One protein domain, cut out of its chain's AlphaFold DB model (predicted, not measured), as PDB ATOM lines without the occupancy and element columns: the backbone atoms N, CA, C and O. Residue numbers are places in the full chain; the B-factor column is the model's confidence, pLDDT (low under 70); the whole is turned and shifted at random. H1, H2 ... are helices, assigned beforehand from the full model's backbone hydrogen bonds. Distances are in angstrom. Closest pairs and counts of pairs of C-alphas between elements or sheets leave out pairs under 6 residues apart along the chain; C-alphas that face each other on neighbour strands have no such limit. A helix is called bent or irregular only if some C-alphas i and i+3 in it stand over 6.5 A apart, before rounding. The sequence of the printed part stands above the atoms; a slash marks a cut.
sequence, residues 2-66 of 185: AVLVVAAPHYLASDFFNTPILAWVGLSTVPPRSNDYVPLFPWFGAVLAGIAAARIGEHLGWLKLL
ATOM      1  N   ALA A   2     -11.001  -7.004  26.290       86.69
ATOM      2  CA  ALA A   2      -9.657  -7.337  25.778       86.69
ATOM      3  C   ALA A   2      -8.538  -7.147  26.825       86.69
ATOM      4  O   ALA A   2      -7.760  -8.062  27.062       86.69
ATOM      5  N   VAL A   3      -8.536  -6.011  27.533       89.88
ATOM      6  CA  VAL A   3      -7.574  -5.725  28.617       89.88
ATOM      7  C   VAL A   3      -7.626  -6.768  29.740       89.88
ATOM      8  O   VAL A   3      -6.584  -7.176  30.232       89.88
ATOM      9  N   LEU A   4      -8.819  -7.249  30.112       90.69
ATOM     10  CA  LEU A   4      -8.971  -8.272  31.156       90.69
ATOM     11  C   LEU A   4      -8.391  -9.618  30.709       90.69
ATOM     12  O   LEU A   4      -7.724 -10.281  31.491       90.69
ATOM     13  N   VAL A   5      -8.602  -9.995  29.444       91.19
ATOM     14  CA  VAL A   5      -8.039 -11.218  28.849       91.19
ATOM     15  C   VAL A   5      -6.513 -11.136  28.780       91.19
ATOM     16  O   VAL A   5      -5.828 -12.095  29.111       91.19
ATOM     17  N   VAL A   6      -5.957  -9.979  28.418       92.12
ATOM     18  CA  VAL A   6      -4.499  -9.792  28.406       92.12
ATOM     19  C   VAL A   6      -3.915  -9.809  29.820       92.12
ATOM     20  O   VAL A   6      -2.849 -10.374  30.033       92.12
ATOM     21  N   ALA A   7      -4.618  -9.233  30.797       92.06
ATOM     22  CA  ALA A   7      -4.163  -9.174  32.181       92.06
ATOM     23  C   ALA A   7      -4.304 -10.509  32.936       92.06
ATOM     24  O   ALA A   7      -3.566 -10.740  33.890       92.06
ATOM     25  N   ALA A   8      -5.227 -11.389  32.534       90.00
ATOM     26  CA  ALA A   8      -5.580 -12.600  33.279       90.00
ATOM     27  C   ALA A   8      -4.385 -13.502  33.667       90.00
ATOM     28  O   ALA A   8      -4.322 -13.874  34.839       90.00
ATOM     29  N   PRO A   9      -3.405 -13.805  32.790       88.12
ATOM     30  CA  PRO A   9      -2.246 -14.626  33.161       88.12
ATOM     31  C   PRO A   9      -1.398 -14.043  34.292       88.12
ATOM     32  O   PRO A   9      -0.773 -14.792  35.030       88.12
ATOM     33  N   HIS A  10      -1.391 -12.721  34.470       88.94
ATOM     34  CA  HIS A  10      -0.588 -12.076  35.511       88.94
ATOM     35  C   HIS A  10      -1.209 -12.180  36.909       88.94
ATOM     36  O   HIS A  10      -0.488 -12.069  37.895       88.94
ATOM     37  N   TYR A  11      -2.526 -12.388  37.002       91.62
ATOM     38  CA  TYR A  11      -3.256 -12.383  38.278       91.62
ATOM     39  C   TYR A  11      -3.915 -13.723  38.618       91.62
ATOM     40  O   TYR A  11      -4.200 -13.976  39.784       91.62
ATOM     41  N   LEU A  12      -4.190 -14.562  37.617       91.31
ATOM     42  CA  LEU A  12      -4.946 -15.809  37.767       91.31
ATOM     43  C   LEU A  12      -4.115 -17.061  37.456       91.31
ATOM     44  O   LEU A  12      -4.673 -18.160  37.421       91.31
ATOM     45  N   ALA A  13      -2.808 -16.916  37.211       90.69
ATOM     46  CA  ALA A  13      -1.933 -18.067  37.022       90.69
ATOM     47  C   ALA A  13      -1.849 -18.910  38.303       90.69
ATOM     48  O   ALA A  13      -1.720 -18.380  39.406       90.69
ATOM     49  N   SER A  14      -1.947 -20.230  38.151       91.56
ATOM     50  CA  SER A  14      -2.004 -21.181  39.264       91.56
ATOM     51  C   SER A  14      -1.475 -22.548  38.847       91.56
ATOM     52  O   SER A  14      -1.668 -22.974  37.707       91.56
ATOM     53  N   ASP A  15      -0.879 -23.272  39.799       90.94
ATOM     54  CA  ASP A  15      -0.356 -24.625  39.581       90.94
ATOM     55  C   ASP A  15      -1.440 -25.638  39.183       90.94
ATOM     56  O   ASP A  15      -1.145 -26.662  38.569       90.94
ATOM     57  N   PHE A  16      -2.712 -25.337  39.458       89.56
ATOM     58  CA  PHE A  16      -3.843 -26.139  38.988       89.56
ATOM     59  C   PHE A  16      -3.867 -26.278  37.453       89.56
ATOM     60  O   PHE A  16      -4.263 -27.317  36.920       89.56
ATOM     61  N   PHE A  17      -3.405 -25.253  36.732       88.56
ATOM     62  CA  PHE A  17      -3.363 -25.242  35.270       88.56
ATOM     63  C   PHE A  17      -2.108 -25.908  34.686       88.56
ATOM     64  O   PHE A  17      -2.010 -26.012  33.465       88.56
ATOM     65  N   ASN A  18      -1.200 -26.438  35.517       88.88
ATOM     66  CA  ASN A  18       0.026 -27.116  35.067       88.88
ATOM     67  C   ASN A  18      -0.225 -28.506  34.451       88.88
ATOM     68  O   ASN A  18       0.715 -29.241  34.149       88.88
ATOM     69  N   THR A  19      -1.485 -28.899  34.255       88.62
ATOM     70  CA  THR A  19      -1.828 -30.166  33.603       88.62
ATOM     71  C   THR A  19      -1.855 -30.010  32.074       88.62
ATOM     72  O   THR A  19      -2.349 -29.001  31.564       88.62
ATOM     73  N   PRO A  20      -1.408 -31.018  31.295       86.50
ATOM     74  CA  PRO A  20      -1.388 -30.933  29.829       86.50
ATOM     75  C   PRO A  20      -2.754 -30.629  29.196       86.50
ATOM     76  O   PRO A  20      -2.831 -29.945  28.180       86.50
ATOM     77  N   ILE A  21      -3.840 -31.104  29.813       90.31
ATOM     78  CA  ILE A  21      -5.215 -30.907  29.328       90.31
ATOM     79  C   ILE A  21      -5.666 -29.452  29.497       90.31
ATOM     80  O   ILE A  21      -6.452 -28.962  28.691       90.31
ATOM     81  N   LEU A  22      -5.176 -28.750  30.522       90.75
ATOM     82  CA  LEU A  22      -5.514 -27.351  30.795       90.75
ATOM     83  C   LEU A  22      -4.512 -26.363  30.191       90.75
ATOM     84  O   LEU A  22      -4.745 -25.154  30.226       90.75
ATOM     85  N   ALA A  23      -3.438 -26.861  29.579       88.12
ATOM     86  CA  ALA A  23      -2.400 -26.029  28.998       88.12
ATOM     87  C   ALA A  23      -2.953 -25.038  27.961       88.12
ATOM     88  O   ALA A  23      -2.497 -23.905  27.909       88.12
ATOM     89  N   TRP A  24      -3.972 -25.383  27.169       91.00
ATOM     90  CA  TRP A  24      -4.528 -24.463  26.161       91.00
ATOM     91  C   TRP A  24      -5.147 -23.185  26.754       91.00
ATOM     92  O   TRP A  24      -5.301 -22.204  26.032       91.00
ATOM     93  N   VAL A  25      -5.472 -23.160  28.053       92.81
ATOM     94  CA  VAL A  25      -6.028 -21.975  28.719       92.81
ATOM     95  C   VAL A  25      -4.976 -20.861  28.806       92.81
ATOM     96  O   VAL A  25      -5.289 -19.713  28.509       92.81
ATOM     97  N   GLY A  26      -3.720 -21.174  29.140       90.19
ATOM     98  CA  GLY A  26      -2.653 -20.164  29.279       90.19
ATOM     99  C   GLY A  26      -2.523 -19.520  30.655       90.19
ATOM    100  O   GLY A  26      -1.909 -18.468  30.776       90.19
ATOM    101  N   LEU A  27      -3.100 -20.139  31.690       91.69
ATOM    102  CA  LEU A  27      -2.958 -19.730  33.096       91.69
ATOM    103  C   LEU A  27      -2.008 -20.661  33.882       91.69
ATOM    104  O   LEU A  27      -2.044 -20.705  35.108       91.69
ATOM    105  N   SER A  28      -1.180 -21.429  33.167       90.00
ATOM    106  CA  SER A  28      -0.162 -22.317  33.743       90.00
ATOM    107  C   SER A  28       0.992 -21.500  34.323       90.00
ATOM    108  O   SER A  28       1.473 -20.577  33.663       90.00
ATOM    109  N   THR A  29       1.475 -21.846  35.519       87.88
ATOM    110  CA  THR A  29       2.695 -21.235  36.085       87.88
ATOM    111  C   THR A  29       3.942 -21.753  35.374       87.88
ATOM    112  O   THR A  29       4.928 -21.029  35.234       87.88
ATOM    113  N   VAL A  30       3.875 -22.982  34.855       87.31
ATOM    114  CA  VAL A  30       4.927 -23.592  34.044       87.31
ATOM    115  C   VAL A  30       4.377 -23.857  32.641       87.31
ATOM    116  O   VAL A  30       3.628 -24.820  32.443       87.31
ATOM    117  N   PRO A  31       4.684 -23.012  31.643       82.75
ATOM    118  CA  PRO A  31       4.212 -23.240  30.287       82.75
ATOM    119  C   PRO A  31       4.860 -24.502  29.689       82.75
ATOM    120  O   PRO A  31       6.034 -24.786  29.962       82.75
ATOM    121  N   PRO A  32       4.134 -25.257  28.845       86.12
ATOM    122  CA  PRO A  32       4.699 -26.382  28.114       86.12
ATOM    123  C   PRO A  32       5.927 -25.966  27.299       86.12
ATOM    124  O   PRO A  32       5.940 -24.920  26.650       86.12
ATOM    125  N   ARG A  33       6.956 -26.817  27.284       84.25
ATOM    126  CA  ARG A  33       8.141 -26.631  26.440       84.25
ATOM    127  C   ARG A  33       7.789 -26.961  24.986       84.25
ATOM    128  O   ARG A  33       7.965 -28.089  24.544       84.25
ATOM    129  N   SER A  34       7.266 -25.981  24.255       84.44
ATOM    130  CA  SER A  34       7.026 -26.074  22.813       84.44
ATOM    131  C   SER A  34       7.168 -24.699  22.165       84.44
ATOM    132  O   SER A  34       6.736 -23.699  22.734       84.44
ATOM    133  N   ASN A  35       7.781 -24.656  20.982       81.44
ATOM    134  CA  ASN A  35       8.026 -23.414  20.247       81.44
ATOM    135  C   ASN A  35       6.741 -22.840  19.621       81.44
ATOM    136  O   ASN A  35       6.623 -21.632  19.451       81.44
ATOM    137  N   ASP A  36       5.758 -23.704  19.346       82.69
ATOM    138  CA  ASP A  36       4.495 -23.341  18.686       82.69
ATOM    139  C   ASP A  36       3.305 -23.319  19.658       82.69
ATOM    140  O   ASP A  36       2.145 -23.469  19.271       82.69
ATOM    141  N   TYR A  37       3.574 -23.188  20.956       88.06
ATOM    142  CA  TYR A  37       2.522 -23.140  21.960       88.06
ATOM    143  C   TYR A  37       1.901 -21.739  22.040       88.06
ATOM    144  O   TYR A  37       2.530 -20.781  22.488       88.06
ATOM    145  N   VAL A  38       0.635 -21.636  21.626       89.94
ATOM    146  CA  VAL A  38      -0.147 -20.392  21.627       89.94
ATOM    147  C   VAL A  38      -1.429 -20.600  22.444       89.94
ATOM    148  O   VAL A  38      -2.408 -21.140  21.924       89.94
ATOM    149  N   PRO A  39      -1.444 -20.230  23.737       92.81
ATOM    150  CA  PRO A  39      -2.614 -20.416  24.592       92.81
ATOM    151  C   PRO A  39      -3.724 -19.386  24.346       92.81
ATOM    152  O   PRO A  39      -3.505 -18.343  23.735       92.81
ATOM    153  N   LEU A  40      -4.917 -19.638  24.890       92.81
ATOM    154  CA  LEU A  40      -6.055 -18.720  24.811       92.81
ATOM    155  C   LEU A  40      -5.752 -17.371  25.481       92.81
ATOM    156  O   LEU A  40      -5.962 -16.321  24.877       92.81
ATOM    157  N   PHE A  41      -5.261 -17.384  26.718       93.31
ATOM    158  CA  PHE A  41      -4.806 -16.183  27.410       93.31
ATOM    159  C   PHE A  41      -3.289 -16.029  27.221       93.31
ATOM    160  O   PHE A  41      -2.564 -16.994  27.450       93.31
ATOM    161  N   PRO A  42      -2.775 -14.852  26.809       92.25
ATOM    162  CA  PRO A  42      -3.477 -13.588  26.549       92.25
ATOM    163  C   PRO A  42      -3.964 -13.402  25.094       92.25
ATOM    164  O   PRO A  42      -4.595 -12.388  24.789       92.25
ATOM    165  N   TRP A  43      -3.673 -14.335  24.180       93.31
ATOM    166  CA  TRP A  43      -3.808 -14.142  22.727       93.31
ATOM    167  C   TRP A  43      -5.226 -13.833  22.238       93.31
ATOM    168  O   TRP A  43      -5.403 -13.048  21.306       93.31
ATOM    169  N   PHE A  44      -6.256 -14.354  22.903       94.25
ATOM    170  CA  PHE A  44      -7.647 -14.018  22.601       94.25
ATOM    171  C   PHE A  44      -7.952 -12.522  22.806       94.25
ATOM    172  O   PHE A  44      -8.865 -11.970  22.190       94.25
ATOM    173  N   GLY A  45      -7.142 -11.821  23.605       92.69
ATOM    174  CA  GLY A  45      -7.204 -10.372  23.756       92.69
ATOM    175  C   GLY A  45      -6.976  -9.633  22.437       92.69
ATOM    176  O   GLY A  45      -7.670  -8.652  22.177       92.69
ATOM    177  N   ALA A  46      -6.090 -10.135  21.566       93.00
ATOM    178  CA  ALA A  46      -5.855  -9.564  20.240       93.00
ATOM    179  C   ALA A  46      -7.081  -9.716  19.326       93.00
ATOM    180  O   ALA A  46      -7.442  -8.777  18.617       93.00
ATOM    181  N   VAL A  47      -7.781 -10.855  19.404       93.44
ATOM    182  CA  VAL A  47      -9.042 -11.080  18.675       93.44
ATOM    183  C   VAL A  47     -10.099 -10.069  19.119       93.44
ATOM    184  O   VAL A  47     -10.706  -9.390  18.289       93.44
ATOM    185  N   LEU A  48     -10.285  -9.905  20.432       94.69
ATOM    186  CA  LEU A  48     -11.235  -8.935  20.982       94.69
ATOM    187  C   LEU A  48     -10.861  -7.488  20.636       94.69
ATOM    188  O   LEU A  48     -11.749  -6.683  20.351       94.69
ATOM    189  N   ALA A  49      -9.569  -7.158  20.641       94.06
ATOM    190  CA  ALA A  49      -9.076  -5.854  20.215       94.06
ATOM    191  C   ALA A  49      -9.375  -5.603  18.728       94.06
ATOM    192  O   ALA A  49      -9.855  -4.525  18.384       94.06
ATOM    193  N   GLY A  50      -9.187  -6.606  17.865       92.12
ATOM    194  CA  GLY A  50      -9.541  -6.538  16.445       92.12
ATOM    195  C   GLY A  50     -11.039  -6.316  16.216       92.12
ATOM    196  O   GLY A  50     -11.417  -5.446  15.435       92.12
ATOM    197  N   ILE A  51     -11.904  -7.028  16.948       93.12
ATOM    198  CA  ILE A  51     -13.363  -6.824  16.886       93.12
ATOM    199  C   ILE A  51     -13.735  -5.406  17.334       93.12
ATOM    200  O   ILE A  51     -14.554  -4.747  16.692       93.12
ATOM    201  N   ALA A  52     -13.138  -4.919  18.426       92.88
ATOM    202  CA  ALA A  52     -13.374  -3.562  18.908       92.88
ATOM    203  C   ALA A  52     -12.931  -2.516  17.872       92.88
ATOM    204  O   ALA A  52     -13.698  -1.607  17.561       92.88
ATOM    205  N   ALA A  53     -11.741  -2.684  17.289       91.75
ATOM    206  CA  ALA A  53     -11.228  -1.815  16.236       91.75
ATOM    207  C   ALA A  53     -12.133  -1.814  14.995       91.75
ATOM    208  O   ALA A  53     -12.424  -0.748  14.458       91.75
ATOM    209  N   ALA A  54     -12.638  -2.979  14.577       88.88
ATOM    210  CA  ALA A  54     -13.556  -3.089  13.447       88.88
ATOM    211  C   ALA A  54     -14.871  -2.337  13.698       88.88
ATOM    212  O   ALA A  54     -15.298  -1.560  12.848       88.88
ATOM    213  N   ARG A  55     -15.475  -2.493  14.884       90.12
ATOM    214  CA  ARG A  55     -16.705  -1.771  15.260       90.12
ATOM    215  C   ARG A  55     -16.492  -0.261  15.322       90.12
ATOM    216  O   ARG A  55     -17.331   0.500  14.853       90.12
ATOM    217  N   ILE A  56     -15.360   0.183  15.871       91.62
ATOM    218  CA  ILE A  56     -14.996   1.605  15.889       91.62
ATOM    219  C   ILE A  56     -14.823   2.121  14.454       91.62
ATOM    220  O   ILE A  56     -15.387   3.152  14.102       91.62
ATOM    221  N   GLY A  57     -14.106   1.383  13.601       89.12
ATOM    222  CA  GLY A  57     -13.917   1.731  12.192       89.12
ATOM    223  C   GLY A  57     -15.219   1.749  11.382       89.12
ATOM    224  O   GLY A  57     -15.348   2.547  10.455       89.12
ATOM    225  N   GLU A  58     -16.197   0.918  11.738       87.56
ATOM    226  CA  GLU A  58     -17.547   0.953  11.171       87.56
ATOM    227  C   GLU A  58     -18.291   2.229  11.578       87.56
ATOM    228  O   GLU A  58     -18.777   2.959  10.712       87.56
ATOM    229  N   HIS A  59     -18.306   2.551  12.878       87.81
ATOM    230  CA  HIS A  59     -18.929   3.769  13.401       87.81
ATOM    231  C   HIS A  59     -18.301   5.053  12.843       87.81
ATOM    232  O   HIS A  59     -19.015   6.018  12.580       87.81
ATOM    233  N   LEU A  60     -16.984   5.061  12.629       87.94
ATOM    234  CA  LEU A  60     -16.246   6.188  12.052       87.94
ATOM    235  C   LEU A  60     -16.302   6.231  10.512       87.94
ATOM    236  O   LEU A  60     -15.737   7.135   9.900       87.94
ATOM    237  N   GLY A  61     -16.953   5.258   9.864       82.62
ATOM    238  CA  GLY A  61     -17.088   5.191   8.405       82.62
ATOM    239  C   GLY A  61     -15.811   4.799   7.648       82.62
ATOM    240  O   GLY A  61     -15.804   4.800   6.417       82.62
ATOM    241  N   TRP A  62     -14.738   4.417   8.344       82.50
ATOM    242  CA  TRP A  62     -13.447   4.046   7.750       82.50
ATOM    243  C   TRP A  62     -13.525   2.773   6.909       82.50
ATOM    244  O   TRP A  62     -12.852   2.661   5.886       82.50
ATOM    245  N   LEU A  63     -14.388   1.827   7.288       73.81
ATOM    246  CA  LEU A  63     -14.575   0.595   6.515       73.81
ATOM    247  C   LEU A  63     -15.116   0.866   5.105       73.81
ATOM    248  O   LEU A  63     -14.740   0.167   4.166       73.81
ATOM    249  N   LYS A  64     -15.929   1.916   4.921       69.81
ATOM    250  CA  LYS A  64     -16.403   2.322   3.587       69.81
ATOM    251  C   LYS A  64     -15.267   2.884   2.733       69.81
ATOM    252  O   LYS A  64     -15.194   2.561   1.551       69.81
ATOM    253  N   LEU A  65     -14.345   3.638   3.333       66.62
ATOM    254  CA  LEU A  65     -13.154   4.158   2.655       66.62
ATOM    255  C   LEU A  65     -12.225   3.020   2.191       66.62
ATOM    256  O   LEU A  65     -11.709   3.055   1.079       66.62
ATOM    257  N   LEU A  66     -12.076   1.977   3.011       66.75
ATOM    258  CA  LEU A  66     -11.268   0.792   2.698       66.75
ATOM    259  C   LEU A  66     -11.949  -0.165   1.704       66.75
ATOM    260  O   LEU A  66     -11.267  -0.846   0.941       66.75
TER     261      LEU A  66
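This is residues 2 to 66 of the 185 residues of the protein "DUF1624 domain-containing protein" of Brucella melitensis bv. 1 str. Rev.1 (UniProt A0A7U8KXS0). One long helix, H2, makes much of the length, with the shorter H1 side by side with its first half in a helical hairpin. The long looping link between them, residues 13 to 39, makes one end, and the short H3 turns off at the other end of H2. The printed part has 65 residues with three named helices in the order H1, H2, H3, no named strand, and the class is all helix. It is only just loose, close to extended, with a radius of gyration of the C-alphas of 15.8 A; it spans 47 by 24 by 15 A and is only just elongated.

Find C-alpha 40 at (-6.055, -18.720, 24.811); from there H2, residues 40 to 59, runs 28.3 A to C-alpha 59 at (-18.929, 3.769, 13.401). H1, residues 2 to 12, begins at C-alpha 2 at (-9.657, -7.337, 25.778) and is 15.4 A long; it is irregular, with C-alphas 6 and 9 7.1 A apart. H3 is residues 62 to 66, 6.4 A long.

Look at residues 41 to 49 of H2, which alone touch H1; the closest C-alphas, those of Val 6 and Pro 42, are 4.3 A apart. These two helices run opposite ways at a shallow tilt of 18 degrees. At residues 54 to 58, H2 touches H3 only at the corner, and only just, with 3 pairs of C-alphas within 8 A; the closest, those of Gly 57 and Leu 63, are 5.8 A apart. H1 and H3 are apart. In H3 every O i to N i+4 pair is within hydrogen-bond range, against 13 of 16 in H2 and 4 of 7 in H1.

The C-alphas farthest apart, those of Asp 15 and Leu 65, are 48.5 A from each other. The printed part has no cut. The link from H1 to H2 is long, 27 residues, and that from H2 to H3 is tight. The mean pLDDT of the printed part is 88.5, and residues 64 to 66 are under 70.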